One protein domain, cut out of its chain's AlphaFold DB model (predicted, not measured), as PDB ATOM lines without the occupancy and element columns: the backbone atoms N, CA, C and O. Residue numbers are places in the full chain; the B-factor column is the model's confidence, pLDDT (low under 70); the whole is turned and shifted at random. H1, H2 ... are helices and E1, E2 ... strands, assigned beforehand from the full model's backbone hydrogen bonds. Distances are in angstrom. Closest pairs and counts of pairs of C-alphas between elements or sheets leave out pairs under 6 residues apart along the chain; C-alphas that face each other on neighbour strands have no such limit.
ATOM      1  N   SER A  10     106.472 142.555 153.426       91.94
ATOM      2  CA  SER A  10     106.753 143.744 154.230       91.94
ATOM      3  C   SER A  10     108.249 143.965 154.385       91.94
ATOM      4  O   SER A  10     108.957 143.092 154.883       91.94
ATOM      5  N   VAL A  11     108.734 145.153 154.025       92.25
ATOM      6  CA  VAL A  11     110.123 145.536 154.302       92.25
ATOM      7  C   VAL A  11     110.309 145.730 155.805       92.25
ATOM      8  O   VAL A  11     109.556 146.468 156.444       92.25
ATOM      9  N   PHE A  12     111.323 145.078 156.373       93.06
ATOM     10  CA  PHE A  12     111.630 145.150 157.796       93.06
ATOM     11  C   PHE A  12     112.998 145.765 158.051       93.06
ATOM     12  O   PHE A  12     114.041 145.163 157.793       93.06
ATOM     13  N   GLU A  13     112.966 146.965 158.624       91.12
ATOM     14  CA  GLU A  13     114.132 147.699 159.098       91.12
ATOM     15  C   GLU A  13     114.217 147.621 160.632       91.12
ATOM     16  O   GLU A  13     113.507 148.369 161.318       91.12
ATOM     17  N   PRO A  14     115.090 146.765 161.199       91.88
ATOM     18  CA  PRO A  14     115.106 146.496 162.636       91.88
ATOM     19  C   PRO A  14     115.228 147.758 163.498       91.88
ATOM     20  O   PRO A  14     114.460 147.946 164.438       91.88
ATOM     21  N   ALA A  15     116.140 148.669 163.141       91.31
ATOM     22  CA  ALA A  15     116.382 149.899 163.894       91.31
ATOM     23  C   ALA A  15     115.150 150.821 163.924       91.31
ATOM     24  O   ALA A  15     114.762 151.302 164.990       91.31
ATOM     25  N   THR A  16     114.501 151.013 162.771       91.38
ATOM     26  CA  THR A  16     113.293 151.835 162.636       91.38
ATOM     27  C   THR A  16     112.148 151.251 163.467       91.38
ATOM     28  O   THR A  16     111.523 151.962 164.256       91.38
ATOM     29  N   ILE A  17     111.904 149.942 163.362       94.19
ATOM     30  CA  ILE A  17     110.816 149.278 164.093       94.19
ATOM     31  C   ILE A  17     111.083 149.242 165.602       94.19
ATOM     32  O   ILE A  17     110.189 149.556 166.395       94.19
ATOM     33  N   LYS A  18     112.319 148.937 166.017       94.44
ATOM     34  CA  LYS A  18     112.740 148.991 167.424       94.44
ATOM     35  C   LYS A  18     112.527 150.391 167.999       94.44
ATOM     36  O   LYS A  18     111.995 150.505 169.102       94.44
ATOM     37  N   ALA A  19     112.868 151.449 167.259       93.62
ATOM     38  CA  ALA A  19     112.655 152.833 167.687       93.62
ATOM     39  C   ALA A  19     111.165 153.182 167.841       93.62
ATOM     40  O   ALA A  19     110.781 153.737 168.873       93.62
ATOM     41  N   ILE A  20     110.319 152.801 166.873       93.75
ATOM     42  CA  ILE A  20     108.860 153.002 166.946       93.75
ATOM     43  C   ILE A  20     108.296 152.359 168.215       93.75
ATOM     44  O   ILE A  20     107.583 153.010 168.977       93.75
ATOM     45  N   ILE A  21     108.651 151.101 168.490       93.81
ATOM     46  CA  ILE A  21     108.150 150.390 169.672       93.81
ATOM     47  C   ILE A  21     108.716 151.005 170.961       93.81
ATOM     48  O   ILE A  21     107.959 151.196 171.918       93.81
ATOM     49  N   LYS A  22     110.014 151.345 170.980       93.44
ATOM     50  CA  LYS A  22     110.715 151.938 172.131       93.44
ATOM     51  C   LYS A  22     110.110 153.276 172.550       93.44
ATOM     52  O   LYS A  22     109.924 153.517 173.741       93.44
ATOM     53  N   ASN A  23     109.742 154.125 171.596       92.19
ATOM     54  CA  ASN A  23     109.222 155.467 171.878       92.19
ATOM     55  C   ASN A  23     107.866 155.480 172.597       92.19
ATOM     56  O   ASN A  23     107.436 156.523 173.083       92.19
ATOM     57  N   ARG A  24     107.216 154.323 172.737       89.00
ATOM     58  CA  ARG A  24     105.938 154.190 173.449       89.00
ATOM     59  C   ARG A  24     106.083 154.030 174.948       89.00
ATOM     60  O   ARG A  24     105.110 154.203 175.679       89.00
ATOM     61  N   PHE A  25     107.276 153.681 175.413       90.69
ATOM     62  CA  PHE A  25     107.573 153.708 176.833       90.69
ATOM     63  C   PHE A  25     107.783 155.163 177.255       90.69
ATOM     64  O   PHE A  25     108.539 155.906 176.623       90.69
ATOM     65  N   THR A  26     107.084 155.581 178.308       90.50
ATOM     66  CA  THR A  26     107.123 156.960 178.811       90.50
ATOM     67  C   THR A  26     108.370 157.232 179.646       90.50
ATOM     68  O   THR A  26     108.898 158.337 179.601       90.50
ATOM     69  N   THR A  27     108.870 156.227 180.369       94.94
ATOM     70  CA  THR A  27     110.053 156.351 181.228       94.94
ATOM     71  C   THR A  27     111.316 155.872 180.522       94.94
ATOM     72  O   THR A  27     111.293 154.912 179.746       94.94
ATOM     73  N   GLN A  28     112.442 156.521 180.822       94.31
ATOM     74  CA  GLN A  28     113.736 156.138 180.260       94.31
ATOM     75  C   GLN A  28     114.154 154.727 180.701       94.31
ATOM     76  O   GLN A  28     114.655 153.957 179.887       94.31
ATOM     77  N   ASP A  29     113.856 154.342 181.942       95.31
ATOM     78  CA  ASP A  29     114.163 153.000 182.450       95.31
ATOM     79  C   ASP A  29     113.419 151.904 181.687       95.31
ATOM     80  O   ASP A  29     114.001 150.874 181.348       95.31
ATOM     81  N   ALA A  30     112.144 152.126 181.348       93.81
ATOM     82  CA  ALA A  30     111.377 151.167 180.558       93.81
ATOM     83  C   ALA A  30     111.905 151.061 179.118       93.81
ATOM     84  O   ALA A  30     111.951 149.959 178.570       93.81
ATOM     85  N   ARG A  31     112.364 152.178 178.528       94.25
ATOM     86  CA  ARG A  31     113.030 152.184 177.211       94.25
ATOM     87  C   ARG A  31     114.325 151.373 177.238       94.25
ATOM     88  O   ARG A  31     114.510 150.514 176.380       94.25
ATOM     89  N   ASN A  32     115.171 151.610 178.239       94.75
ATOM     90  CA  ASN A  32     116.446 150.911 178.413       94.75
ATOM     91  C   ASN A  32     116.228 149.412 178.666       94.75
ATOM     92  O   ASN A  32     116.897 148.570 178.069       94.75
ATOM     93  N   LYS A  33     115.244 149.066 179.505       95.50
ATOM     94  CA  LYS A  33     114.872 147.673 179.771       95.50
ATOM     95  C   LYS A  33     114.395 146.966 178.504       95.50
ATOM     96  O   LYS A  33     114.868 145.870 178.215       95.50
ATOM     97  N   PHE A  34     113.506 147.594 177.734       95.38
ATOM     98  CA  PHE A  34     113.037 147.046 176.460       95.38
ATOM     99  C   PHE A  34     114.194 146.801 175.484       95.38
ATOM    100  O   PHE A  34     114.275 145.733 174.881       95.38
ATOM    101  N   GLU A  35     115.102 147.767 175.354       94.94
ATOM    102  CA  GLU A  35     116.274 147.677 174.484       94.94
ATOM    103  C   GLU A  35     117.209 146.530 174.894       94.94
ATOM    104  O   GLU A  35     117.574 145.703 174.055       94.94
ATOM    105  N   SER A  36     117.491 146.404 176.192       95.88
ATOM    106  CA  SER A  36     118.294 145.307 176.738       95.88
ATOM    107  C   SER A  36     117.630 143.940 176.532       95.88
ATOM    108  O   SER A  36     118.286 142.989 176.108       95.88
ATOM    109  N   GLU A  37     116.325 143.816 176.798       95.75
ATOM    110  CA  GLU A  37     115.561 142.573 176.587       95.75
ATOM    111  C   GLU A  37     115.465 142.184 175.107       95.75
ATOM    112  O   GLU A  37     115.341 141.002 174.758       95.75
ATOM    113  N   TRP A  38     115.457 143.175 174.221       96.81
ATOM    114  CA  TRP A  38     115.491 142.963 172.785       96.81
ATOM    115  C   TRP A  38     116.830 142.356 172.369       96.81
ATOM    116  O   TRP A  38     116.867 141.244 171.843       96.81
ATOM    117  N   GLU A  39     117.931 143.022 172.706       96.19
ATOM    118  CA  GLU A  39     119.285 142.588 172.353       96.19
ATOM    119  C   GLU A  39     119.674 141.262 173.006       96.19
ATOM    120  O   GLU A  39     120.360 140.438 172.400       96.19
ATOM    121  N   GLN A  40     119.258 141.025 174.251       96.31
ATOM    122  CA  GLN A  40     119.491 139.747 174.919       96.31
ATOM    123  C   GLN A  40     118.780 138.603 174.192       96.31
ATOM    124  O   GLN A  40     119.376 137.546 173.991       96.31
ATOM    125  N   ASN A  41     117.529 138.805 173.773       94.44
ATOM    126  CA  ASN A  41     116.774 137.776 173.066       94.44
ATOM    127  C   ASN A  41     117.364 137.488 171.676       94.44
ATOM    128  O   ASN A  41     117.562 136.319 171.348       94.44
ATOM    129  N   VAL A  42     117.731 138.527 170.919       95.50
ATOM    130  CA  VAL A  42     118.414 138.382 169.621       95.50
ATOM    131  C   VAL A  42     119.721 137.602 169.786       95.50
ATOM    132  O   VAL A  42     119.930 136.592 169.115       95.50
ATOM    133  N   ARG A  43     120.567 137.983 170.755       95.31
ATOM    134  CA  ARG A  43     121.813 137.255 171.066       95.31
ATOM    135  C   ARG A  43     121.566 135.799 171.456       95.31
ATOM    136  O   ARG A  43     122.326 134.919 171.057       95.31
ATOM    137  N   GLN A  44     120.514 135.532 172.227       93.94
ATOM    138  CA  GLN A  44     120.170 134.176 172.642       93.94
ATOM    139  C   GLN A  44     119.724 133.310 171.458       93.94
ATOM    140  O   GLN A  44     120.135 132.152 171.377       93.94
ATOM    141  N   HIS A  45     118.924 133.859 170.538       93.00
ATOM    142  CA  HIS A  45     118.549 133.173 169.301       93.00
ATOM    143  C   HIS A  45     119.777 132.852 168.457       93.00
ATOM    144  O   HIS A  45     119.976 131.686 168.128       93.00
ATOM    145  N   LEU A  46     120.646 133.836 168.215       92.81
ATOM    146  CA  LEU A  46     121.888 133.641 167.464       92.81
ATOM    147  C   LEU A  46     122.747 132.522 168.053       92.81
ATOM    148  O   LEU A  46     123.060 131.561 167.356       92.81
ATOM    149  N   LYS A  47     123.037 132.584 169.358       91.88
ATOM    150  CA  LYS A  47     123.837 131.562 170.045       91.88
ATOM    151  C   LYS A  47     123.208 130.169 169.946       91.88
ATOM    152  O   LYS A  47     123.912 129.174 169.781       91.88
ATOM    153  N   ASN A  48     121.884 130.080 170.077       90.88
ATOM    154  CA  ASN A  48     121.174 128.809 169.969       90.88
ATOM    155  C   ASN A  48     121.222 128.257 168.541       90.88
ATOM    156  O   ASN A  48     121.480 127.068 168.363       90.88
ATOM    157  N   TRP A  49     121.005 129.104 167.538       92.56
ATOM    158  CA  TRP A  49     120.997 128.699 166.138       92.56
ATOM    159  C   TRP A  49     122.389 128.297 165.657       92.56
ATOM    160  O   TRP A  49     122.526 127.223 165.079       92.56
ATOM    161  N   GLU A  50     123.423 129.075 165.982       88.69
ATOM    162  CA  GLU A  50     124.824 128.743 165.677       88.69
ATOM    163  C   GLU A  50     125.226 127.380 166.260       88.69
ATOM    164  O   GLU A  50     125.919 126.601 165.612       88.69
ATOM    165  N   ARG A  51     124.752 127.046 167.468       87.94
ATOM    166  CA  ARG A  51     125.037 125.751 168.104       87.94
ATOM    167  C   ARG A  51     124.313 124.577 167.438       87.94
ATOM    168  O   ARG A  51     124.830 123.461 167.436       87.94
ATOM    169  N   ASN A  52     123.100 124.797 166.936       85.69
ATOM    170  CA  ASN A  52     122.201 123.722 166.509       85.69
ATOM    171  C   ASN A  52     122.195 123.486 164.986       85.69
ATOM    172  O   ASN A  52     121.717 122.440 164.534       85.69
ATOM    173  N   ARG A  53     122.728 124.418 164.186       84.69
ATOM    174  CA  ARG A  53     122.770 124.337 162.717       84.69
ATOM    175  C   ARG A  53     124.018 123.618 162.207       84.69
ATOM    176  O   ARG A  53     125.060 124.229 161.992       84.69
ATOM    177  N   LYS A  54     123.892 122.306 161.969       75.06
ATOM    178  CA  LYS A  54     124.962 121.481 161.370       75.06
ATOM    179  C   LYS A  54     124.967 121.489 159.833       75.06
ATOM    180  O   LYS A  54     126.035 121.511 159.243       75.06
ATOM    181  N   ASN A  55     123.786 121.500 159.206       74.69
ATOM    182  CA  ASN A  55     123.613 121.301 157.756       74.69
ATOM    183  C   ASN A  55     122.882 122.479 157.076       74.69
ATOM    184  O   ASN A  55     122.174 122.271 156.097       74.69
ATOM    185  N   GLN A  56     122.965 123.690 157.632       76.75
ATOM    186  CA  GLN A  56     122.269 124.882 157.126       76.75
ATOM    187  C   GLN A  56     123.226 126.067 157.021       76.75
ATOM    188  O   GLN A  56     124.281 126.078 157.663       76.75
ATOM    189  N   SER A  57     122.834 127.073 156.238       76.38
ATOM    190  CA  SER A  57     123.578 128.324 156.123       76.38
ATOM    191  C   SER A  57     123.762 129.007 157.488       76.38
ATOM    192  O   SER A  57     122.822 129.153 158.268       76.38
ATOM    193  N   ASN A  58     124.992 129.450 157.765       80.00
ATOM    194  CA  ASN A  58     125.385 130.137 159.002       80.00
ATOM    195  C   ASN A  58     125.851 131.582 158.736       80.00
ATOM    196  O   ASN A  58     126.725 132.115 159.424       80.00
ATOM    197  N   VAL A  59     125.287 132.232 157.712       86.38
ATOM    198  CA  VAL A  59     125.599 133.631 157.390       86.38
ATOM    199  C   VAL A  59     125.119 134.537 158.527       86.38
ATOM    200  O   VAL A  59     123.930 134.796 158.675       86.38
ATOM    201  N   LYS A  60     126.053 135.053 159.333       86.94
ATOM    202  CA  LYS A  60     125.743 135.832 160.547       86.94
ATOM    203  C   LYS A  60     124.832 137.035 160.303       86.94
ATOM    204  O   LYS A  60     123.970 137.305 161.130       86.94
ATOM    205  N   ALA A  61     125.011 137.741 159.184       87.00
ATOM    206  CA  ALA A  61     124.174 138.888 158.829       87.00
ATOM    207  C   ALA A  61     122.709 138.476 158.598       87.00
ATOM    208  O   ALA A  61     121.809 139.111 159.145       87.00
ATOM    209  N   GLN A  62     122.488 137.366 157.879       89.44
ATOM    210  CA  GLN A  62     121.170 136.760 157.685       89.44
ATOM    211  C   GLN A  62     120.556 136.391 159.036       89.44
ATOM    212  O   GLN A  62     119.481 136.870 159.379       89.44
ATOM    213  N   LEU A  63     121.280 135.613 159.848       91.44
ATOM    214  CA  LEU A  63     120.760 135.136 161.130       91.44
ATOM    215  C   LEU A  63     120.459 136.285 162.096       91.44
ATOM    216  O   LEU A  63     119.499 136.217 162.861       91.44
ATOM    217  N   GLY A  64     121.273 137.343 162.063       93.19
ATOM    218  CA  GLY A  64     121.061 138.554 162.850       93.19
ATOM    219  C   GLY A  64     119.744 139.223 162.489       93.19
ATOM    220  O   GLY A  64     118.912 139.451 163.364       93.19
ATOM    221  N   TRP A  65     119.526 139.472 161.200       93.31
ATOM    222  CA  TRP A  65     118.293 140.087 160.717       93.31
ATOM    223  C   TRP A  65     117.054 139.215 160.990       93.31
ATOM    224  O   TRP A  65     116.022 139.721 161.427       93.31
ATOM    225  N   GLU A  66     117.156 137.896 160.846       94.75
ATOM    226  CA  GLU A  66     116.051 136.972 161.142       94.75
ATOM    227  C   GLU A  66     115.697 136.926 162.632       94.75
ATOM    228  O   GLU A  66     114.522 136.862 162.996       94.75
ATOM    229  N   ALA A  67     116.695 136.986 163.517       95.69
ATOM    230  CA  ALA A  67     116.469 137.050 164.958       95.69
ATOM    231  C   ALA A  67     115.735 138.342 165.364       95.69
ATOM    232  O   ALA A  67     114.879 138.315 166.251       95.69
ATOM    233  N   GLU A  68     116.017 139.456 164.686       96.94
ATOM    234  CA  GLU A  68     115.294 140.721 164.854       96.94
ATOM    235  C   GLU A  68     113.815 140.588 164.436       96.94
ATOM    236  O   GLU A  68     112.923 141.027 165.170       96.94
ATOM    237  N   VAL A  69     113.536 139.919 163.307       96.44
ATOM    238  CA  VAL A  69     112.164 139.610 162.854       96.44
ATOM    239  C   VAL A  69     111.432 138.747 163.888       96.44
ATOM    240  O   VAL A  69     110.318 139.075 164.303       96.44
ATOM    241  N   VAL A  70     112.068 137.677 164.370       96.12
ATOM    242  CA  VAL A  70     111.518 136.783 165.407       96.12
ATOM    243  C   VAL A  70     111.163 137.551 166.678       96.12
ATOM    244  O   VAL A  70     110.080 137.360 167.252       96.12
ATOM    245  N   LYS A  71     112.045 138.457 167.115       96.44
ATOM    246  CA  LYS A  71     111.786 139.295 168.286       96.44
ATOM    247  C   LYS A  71     110.603 140.231 168.050       96.44
ATOM    248  O   LYS A  71     109.744 140.330 168.931       96.44
ATOM    249  N   TYR A  72     110.516 140.868 166.885       96.81
ATOM    250  CA  TYR A  72     109.380 141.712 166.515       96.81
ATOM    251  C   TYR A  72     108.053 140.941 166.566       96.81
ATOM    252  O   TYR A  72     107.131 141.369 167.267       96.81
ATOM    253  N   VAL A  73     107.979 139.772 165.920       95.88
ATOM    254  CA  VAL A  73     106.763 138.937 165.896       95.88
ATOM    255  C   VAL A  73     106.368 138.490 167.307       95.88
ATOM    256  O   VAL A  73     105.196 138.541 167.685       95.88
ATOM    257  N   SER A  74     107.351 138.139 168.138       94.62
ATOM    258  CA  SER A  74     107.118 137.796 169.547       94.62
ATOM    259  C   SER A  74     106.531 138.969 170.342       94.62
ATOM    260  O   SER A  74     105.659 138.774 171.191       94.62
ATOM    261  N   VAL A  75     106.995 140.196 170.078       94.38
ATOM    262  CA  VAL A  75     106.502 141.410 170.742       94.38
ATOM    263  C   VAL A  75     105.072 141.724 170.318       94.38
ATOM    264  O   VAL A  75     104.231 141.912 171.197       94.38
ATOM    265  N   ILE A  76     104.769 141.763 169.017       94.19
ATOM    266  CA  ILE A  76     103.406 142.075 168.553       94.19
ATOM    267  C   ILE A  76     102.414 141.012 169.020       94.19
ATOM    268  O   ILE A  76     101.363 141.368 169.540       94.19
ATOM    269  N   HIS A  77     102.788 139.731 168.977       92.12
ATOM    270  CA  HIS A  77     101.932 138.660 169.469       92.12
ATOM    271  C   HIS A  77     101.657 138.795 170.967       92.12
ATOM    272  O   HIS A  77     100.512 138.685 171.397       92.12
ATOM    273  N   LYS A  78     102.676 139.094 171.783       90.56
ATOM    274  CA  LYS A  78     102.487 139.352 173.220       90.56
ATOM    275  C   LYS A  78     101.569 140.552 173.477       90.56
ATOM    276  O   LYS A  78     100.843 140.561 174.464       90.56
ATOM    277  N   LEU A  79     101.605 141.565 172.610       90.25
ATOM    278  CA  LEU A  79     100.742 142.743 172.712       90.25
ATOM    279  C   LEU A  79      99.301 142.489 172.266       90.25
ATOM    280  O   LEU A  79      98.445 143.291 172.628       90.25
ATOM    281  N   THR A  80      99.035 141.418 171.514       89.38
ATOM    282  CA  THR A  80      97.697 141.060 171.010       89.38
ATOM    283  C   THR A  80      97.148 139.765 171.589       89.38
ATOM    284  O   THR A  80      96.100 139.300 171.153       89.38
ATOM    285  N   THR A  81      97.828 139.152 172.556       85.56
ATOM    286  CA  THR A  81      97.361 137.923 173.205       85.56
ATOM    287  C   THR A  81      96.996 138.157 174.655       85.56
ATOM    288  O   THR A  81      97.585 138.972 175.370       85.56
ATOM    289  N   VAL A  82      95.985 137.421 175.106       77.25
ATOM    290  CA  VAL A  82      95.585 137.406 176.508       77.25
ATOM    291  C   VAL A  82      96.564 136.518 177.256       77.25
ATOM    292  O   VAL A  82      96.759 135.355 176.907       77.25
ATOM    293  N   HIS A  83      97.186 137.052 178.305       68.06
ATOM    294  CA  HIS A  83      98.016 136.230 179.177       68.06
ATOM    295  C   HIS A  83      97.156 135.107 179.771       68.06
ATOM    296  O   HIS A  83      96.095 135.390 180.322       68.06
ATOM    297  N   GLY A  84      97.632 133.856 179.727       62.69
ATOM    298  CA  GLY A  84      96.861 132.666 180.135       62.69
ATOM    299  C   GLY A  84      96.247 132.689 181.546       62.69
ATOM    300  O   GLY A  84      95.339 131.917 181.832       62.69
ATOM    301  N   ASN A  85      96.678 133.615 182.409       63.88
ATOM    302  CA  ASN A  85      96.133 133.800 183.755       63.88
ATOM    303  C   ASN A  85      94.873 134.689 183.799       63.88
ATOM    304  O   ASN A  85      94.225 134.760 184.839       63.88
ATOM    305  N   LYS A  86      94.499 135.364 182.703       62.00
ATOM    306  CA  LYS A  86      93.276 136.180 182.606       62.00
ATOM    307  C   LYS A  86      92.216 135.446 181.784       62.00
ATOM    308  O   LYS A  86      92.061 135.688 180.591       62.00
ATOM    309  N   LYS A  87      91.486 134.531 182.426       57.12
ATOM    310  CA  LYS A  87      90.360 133.822 181.797       57.12
ATOM    311  C   LYS A  87      89.243 134.815 181.437       57.12
ATOM    312  O   LYS A  87      88.865 135.633 182.269       57.12
ATOM    313  N   GLY A  88      88.723 134.734 180.210       61.78
ATOM    314  CA  GLY A  88      87.542 135.489 179.759       61.78
ATOM    315  C   GLY A  88      87.782 136.930 179.291       61.78
ATOM    316  O   GLY A  88      86.827 137.597 178.908       61.78
ATOM    317  N   ALA A  89      89.024 137.428 179.289       71.88
ATOM    318  CA  ALA A  89      89.324 138.734 178.700       71.88
ATOM    319  C   ALA A  89      89.416 138.624 177.170       71.88
ATOM    320  O   ALA A  89      89.995 137.669 176.655       71.88
ATOM    321  N   ALA A  90      88.878 139.604 176.443       76.88
ATOM    322  CA  ALA A  90      89.091 139.703 175.003       76.88
ATOM    323  C   ALA A  90      90.566 140.049 174.700       76.88
ATOM    324  O   ALA A  90      91.182 140.799 175.470       76.88
ATOM    325  N   PRO A  91      91.146 139.539 173.597       81.19
ATOM    326  CA  PRO A  91      92.485 139.924 173.174       81.19
ATOM    327  C   PRO A  91      92.587 141.438 172.953       81.19
ATOM    328  O   PRO A  91      91.729 142.015 172.281       81.19
ATOM    329  N   PRO A  92      93.610 142.106 173.513       86.50
ATOM    330  CA  PRO A  92      93.815 143.524 173.264       86.50
ATOM    331  C   PRO A  92      94.134 143.770 171.786       86.50
ATOM    332  O   PRO A  92      94.900 143.033 171.166       86.50
ATOM    333  N   SER A  93      93.575 144.838 171.220       87.62
ATOM    334  CA  SER A  93      93.930 145.273 169.869       87.62
ATOM    335  C   SER A  93      95.320 145.908 169.847       87.62
ATOM    336  O   SER A  93      95.709 146.629 170.773       87.62
ATOM    337  N   LEU A  94      96.059 145.691 168.756       89.12
ATOM    338  CA  LEU A  94      97.328 146.374 168.533       89.12
ATOM    339  C   LEU A  94      97.082 147.882 168.418       89.12
ATOM    340  O   LEU A  94      96.161 148.333 167.736       89.12
ATOM    341  N   LYS A  95      97.913 148.681 169.088       88.75
ATOM    342  CA  LYS A  95      97.854 150.138 168.954       88.75
ATOM    343  C   LYS A  95      98.197 150.545 167.516       88.75
ATOM    344  O   LYS A  95      99.102 149.974 166.915       88.75
ATOM    345  N   LYS A  96      97.513 151.580 167.014       89.06
ATOM    346  CA  LYS A  96      97.640 152.095 165.633       89.06
ATOM    347  C   LYS A  96      99.048 152.579 165.262       89.06
ATOM    348  O   LYS A  96      99.338 152.747 164.087       89.06
ATOM    349  N   ASP A  97      99.888 152.847 166.256       89.94
ATOM    350  CA  ASP A  97     101.248 153.352 166.084       89.94
ATOM    351  C   ASP A  97     102.281 152.258 165.773       89.94
ATOM    352  O   ASP A  97     103.391 152.581 165.356       89.94
ATOM    353  N   ILE A  98     101.942 150.975 165.953       92.00
ATOM    354  CA  ILE A  98     102.807 149.880 165.509       92.00
ATOM    355  C   ILE A  98     102.369 149.431 164.122       92.00
ATOM    356  O   ILE A  98     101.208 149.046 163.957       92.00
ATOM    357  N   PRO A  99     103.289 149.373 163.150       92.81
ATOM    358  CA  PRO A  99     102.987 148.722 161.889       92.81
ATOM    359  C   PRO A  99     102.757 147.224 162.109       92.81
ATOM    360  O   PRO A  99     103.457 146.590 162.903       92.81
ATOM    361  N   ILE A 100     101.797 146.662 161.377       92.50
ATOM    362  CA  ILE A 100     101.642 145.216 161.205       92.50
ATOM    363  C   ILE A 100     102.436 144.849 159.953       92.50
ATOM    364  O   ILE A 100     102.085 145.276 158.858       92.50
ATOM    365  N   LEU A 101     103.528 144.113 160.133       93.88
ATOM    366  CA  LEU A 101     104.404 143.648 159.056       93.88
ATOM    367  C   LEU A 101     104.320 142.124 158.950       93.88
ATOM    368  O   LEU A 101     104.021 141.470 159.947       93.88
ATOM    369  N   GLY A 102     104.641 141.567 157.784       91.88
ATOM    370  CA  GLY A 102     104.669 140.124 157.522       91.88
ATOM    371  C   GLY A 102     103.363 139.591 156.913       91.88
ATOM    372  O   GLY A 102     102.500 140.385 156.536       91.88
ATOM    373  N   PRO A 103     103.197 138.257 156.813       92.81
ATOM    374  CA  PRO A 103     104.076 137.190 157.321       92.81
ATOM    375  C   PRO A 103     105.375 136.997 156.526       92.81
ATOM    376  O   PRO A 103     106.290 136.342 157.024       92.81
ATOM    377  N   HIS A 104     105.465 137.554 155.316       93.19
ATOM    378  CA  HIS A 104     106.670 137.520 154.492       93.19
ATOM    379  C   HIS A 104     107.470 138.811 154.684       93.19
ATOM    380  O   HIS A 104     106.977 139.914 154.437       93.19
ATOM    381  N   PHE A 105     108.700 138.685 155.166       93.38
ATOM    382  CA  PHE A 105     109.560 139.812 155.498       93.38
ATOM    383  C   PHE A 105     110.673 139.952 154.470       93.38
ATOM    384  O   PHE A 105     111.370 138.987 154.163       93.38
ATOM    385  N   LEU A 106     110.864 141.177 153.989       91.50
ATOM    386  CA  LEU A 106     111.928 141.546 153.066       91.50
ATOM    387  C   LEU A 106     112.991 142.363 153.808       91.50
ATOM    388  O   LEU A 106     112.638 143.269 154.574       91.50
ATOM    389  N   PRO A 107     114.286 142.095 153.592       88.69
ATOM    390  CA  PRO A 107     115.325 142.952 154.132       88.69
ATOM    391  C   PRO A 107     115.310 144.329 153.449       88.69
ATOM    392  O   PRO A 107     114.769 144.484 152.348       88.69
ATOM    393  N   PRO A 108     115.905 145.356 154.076       85.56
ATOM    394  CA  PRO A 108     115.990 146.681 153.476       85.56
ATOM    395  C   PRO A 108     116.796 146.633 152.171       85.56
ATOM    396  O   PRO A 108     117.980 146.307 152.165       85.56
ATOM    397  N   GLY A 109     116.147 146.961 151.052       78.75
ATOM    398  CA  GLY A 109     116.803 147.018 149.742       78.75
ATOM    399  C   GLY A 109     117.707 148.244 149.550       78.75
ATOM    400  O   GLY A 109     117.717 149.166 150.366       78.75
ATOM    401  N   TYR A 110     118.399 148.301 148.406       75.00
ATOM    402  CA  TYR A 110     119.343 149.372 148.041       75.00
ATOM    403  C   TYR A 110     118.797 150.794 148.252       75.00
ATOM    404  O   TYR A 110     119.485 151.637 148.819       75.00
ATOM    405  N   ILE A 111     117.551 151.061 147.843       78.06
ATOM    406  CA  ILE A 111     116.936 152.394 147.970       78.06
ATOM    407  C   ILE A 111     116.822 152.820 149.441       78.06
ATOM    408  O   ILE A 111     117.061 153.984 149.754       78.06
ATOM    409  N   HIS A 112     116.507 151.890 150.348       77.44
ATOM    410  CA  HIS A 112     116.429 152.182 151.782       77.44
ATOM    411  C   HIS A 112     117.799 152.587 152.323       77.44
ATOM    412  O   HIS A 112     117.892 153.568 153.056       77.44
ATOM    413  N   ALA A 113     118.856 151.877 151.915       73.00
ATOM    414  CA  ALA A 113     120.223 152.216 152.292       73.00
ATOM    415  C   ALA A 113     120.625 153.586 151.728       73.00
ATOM    416  O   ALA A 113     120.976 154.467 152.499       73.00
ATOM    417  N   GLN A 114     120.475 153.793 150.415       76.44
ATOM    418  CA  GLN A 114     120.885 155.017 149.715       76.44
ATOM    419  C   GLN A 114     120.180 156.282 150.224       76.44
ATOM    420  O   GLN A 114     120.762 157.364 150.212       76.44
ATOM    421  N   LYS A 115     118.897 156.185 150.588       79.88
ATOM    422  CA  LYS A 115     118.098 157.355 150.983       79.88
ATOM    423  C   LYS A 115     118.179 157.676 152.474       79.88
ATOM    424  O   LYS A 115     117.805 158.784 152.847       79.88
ATOM    425  N   ARG A 116     118.628 156.739 153.316       73.62
ATOM    426  CA  ARG A 116     118.751 156.939 154.772       73.62
ATOM    427  C   ARG A 116     120.175 157.276 155.212       73.62
ATOM    428  O   ARG A 116     120.322 157.966 156.213       73.62
ATOM    429  N   ASP A 117     121.185 156.813 154.480       66.25
ATOM    430  CA  ASP A 117     122.603 157.075 154.747       66.25
ATOM    431  C   ASP A 117     123.408 157.011 153.429       66.25
ATOM    432  O   ASP A 117     122.903 156.504 152.429       66.25
ATOM    433  N   MET A 118     124.644 157.518 153.378       54.69
ATOM    434  CA  MET A 118     125.523 157.395 152.199       54.69
ATOM    435  C   MET A 118     126.237 156.031 152.270       54.69
ATOM    436  O   MET A 118     127.179 155.883 153.051       54.69
ATOM    437  N   PRO A 119     125.817 154.989 151.530       57.03
ATOM    438  CA  PRO A 119     126.189 153.642 151.918       57.03
ATOM    439  C   PRO A 119     127.584 153.284 151.391       57.03
ATOM    440  O   PRO A 119     127.828 153.253 150.186       57.03
ATOM    441  N   GLN A 120     128.485 152.904 152.298       55.84
ATOM    442  CA  GLN A 120     129.564 151.965 151.978       55.84
ATOM    443  C   GLN A 120     128.908 150.592 151.778       55.84
ATOM    444  O   GLN A 120     128.831 149.787 152.709       55.84
ATOM    445  N   ILE A 121     128.313 150.365 150.601       56.28
ATOM    446  CA  ILE A 121     127.576 149.132 150.291       56.28
ATOM    447  C   ILE A 121     128.567 147.978 150.313       56.28
ATOM    448  O   ILE A 121     129.289 147.726 149.351       56.28
ATOM    449  N   THR A 122     128.597 147.264 151.428       56.53
ATOM    450  CA  THR A 122     129.273 145.980 151.512       56.53
ATOM    451  C   THR A 122     128.309 144.915 150.980       56.53
ATOM    452  O   THR A 122     127.174 144.835 151.454       56.53
ATOM    453  N   PRO A 123     128.725 144.057 150.030       55.25
ATOM    454  CA  PRO A 123     127.860 143.039 149.418       55.25
ATOM    455  C   PRO A 123     127.174 142.087 150.416       55.25
ATOM    456  O   PRO A 123     126.177 141.446 150.104       55.25
ATOM    457  N   ASN A 124     127.708 141.991 151.635       56.34
ATOM    458  CA  ASN A 124     127.243 141.081 152.678       56.34
ATOM    459  C   ASN A 124     125.819 141.411 153.180       56.34
ATOM    460  O   ASN A 124     125.069 140.503 153.522       56.34
ATOM    461  N   ILE A 125     125.408 142.686 153.173       55.75
ATOM    462  CA  ILE A 125     124.045 143.091 153.576       55.75
ATOM    463  C   ILE A 125     123.043 143.102 152.413       55.75
ATOM    464  O   ILE A 125     121.847 142.952 152.645       55.75
ATOM    465  N   SER A 126     123.504 143.234 151.164       58.66
ATOM    466  CA  SER A 126     122.632 143.243 149.978       58.66
ATOM    467  C   SER A 126     122.133 141.857 149.566       58.66
ATOM    468  O   SER A 126     121.222 141.764 148.751       58.66
ATOM    469  N   CYS A 127     122.727 140.795 150.113       68.12
ATOM    470  CA  CYS A 127     122.399 139.406 149.788       68.12
ATOM    471  C   CYS A 127     121.584 138.702 150.885       68.12
ATOM    472  O   CYS A 127     121.481 137.475 150.871       68.12
ATOM    473  N   ILE A 128     121.034 139.455 151.849       85.00
ATOM    474  CA  ILE A 128     120.099 138.900 152.834       85.00
ATOM    475  C   ILE A 128     118.838 138.453 152.083       85.00
ATOM    476  O   ILE A 128     118.318 139.172 151.228       85.00
ATOM    477  N   ARG A 129     118.370 137.245 152.378       87.44
ATOM    478  CA  ARG A 129     117.177 136.633 151.789       87.44
ATOM    479  C   ARG A 129     115.948 136.966 152.617       87.44
ATOM    480  O   ARG A 129     116.039 137.158 153.832       87.44
ATOM    481  N   ALA A 130     114.801 136.997 151.953       90.56
ATOM    482  CA  ALA A 130     113.512 137.139 152.607       90.56
ATOM    483  C   ALA A 130     113.232 135.974 153.567       90.56
ATOM    484  O   ALA A 130     113.734 134.861 153.374       90.56
ATOM    485  N   ILE A 131     112.404 136.230 154.582       92.31
ATOM    486  CA  ILE A 131     111.956 135.203 155.524       92.31
ATOM    487  C   ILE A 131     110.435 135.169 155.643       92.31
ATOM    488  O   ILE A 131     109.791 136.180 155.926       92.31
ATOM    489  N   THR A 132     109.862 133.980 155.487       93.31
ATOM    490  CA  THR A 132     108.450 133.708 155.760       93.31
ATOM    491  C   THR A 132     108.285 133.215 157.196       93.31
ATOM    492  O   THR A 132     108.879 132.214 157.608       93.31
ATOM    493  N   VAL A 133     107.466 133.916 157.981       93.81
ATOM    494  CA  VAL A 133     107.212 133.589 159.386       93.81
ATOM    495  C   VAL A 133     105.899 132.834 159.542       93.81
ATOM    496  O   VAL A 133     104.815 133.360 159.295       93.81
ATOM    497  N   VAL A 134     105.998 131.616 160.061       91.75
ATOM    498  CA  VAL A 134     104.871 130.744 160.384       91.75
ATOM    499  C   VAL A 134     104.574 130.850 161.883       91.75
ATOM    500  O   VAL A 134     105.200 130.194 162.717       91.75
TER     501      VAL A 134
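What this domain is: This is residues 10 to 134 of the 190 residues of an uncharacterized protein of Laccaria amethystina LaAM-08-1 (UniProt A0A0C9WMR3). Helix H3 forms the middle, with the longest helix, H2, crossing it on one side and a small two-stranded ribbon, E1 and E2, over the opposite side; H1 packs along a third side. Short H4 and H5 lie at one end of the longest axis, and the unnamed loop 81 to 103 reaches toward the other end, then folds back to E1. The 125 printed residues run H1 H2 H3 E1 H4 H5 E2, mostly helix, with an antiparallel sheet E1 - E2. The whole is only just compact, close to loose, with a radius of gyration of the C-alphas of 16.3 A and spans of 50 by 38 by 28 A.

How they stand to each other: E1, residues 104 to 106, and E2, residues 131 to 134, are antiparallel at 157 degrees; N 105 and O 131 are 2.8 A apart, within hydrogen-bond range. Residues 10 to 11 pair in parallel with 105 to 106. The closest C-alphas of E2 and H3, residues 60 to 80, are those of Ile 131 and Glu 66, 7.2 A. H2, residues 28 to 52, touches H3 at a steep tilt of 53 degrees, opposite ways, closest at the C-alphas of Val 42 and Ala 67, 5.2 A. H1, residues 14 to 22, only just touches H3, with 3 pairs of C-alphas within 8 A, closest at Pro 14 and Glu 68, 6.2 A. H1 and H2 form a helical hairpin and only just touch, with 3 such pairs, closest at Lys 22 and Arg 31, 5.6 A. H4, residues 110 to 116, is apart from H3. H5, residues 123 to 126, is close to H3 but not clearly touching, Ile 125 and Ala 61 having C-alphas 6.7 A apart. Every O i to N i+4 pair is within hydrogen-bond range in H1, H2, H3 and H4; H5 is too short for one.

Where its parts are: H2 spans 36.2 A, H3 30.4 A, H1 11.8 A and H4 10.1 A. H1 begins at C-alpha 14, (115.106, 146.496, 162.636), and E2 ends at C-alpha 134, (104.871, 130.744, 160.384).

The domain as a whole: The C-alphas of Gly 88 and Gln 120 are farthest apart, 53.0 A. The printed part has no cut, and H3 to E1 is a long link. Residues 51 to 57, of which 51 to 52 belong to H2, stand free. Residues 83 to 88 and 117 to 127 have pLDDT under 70.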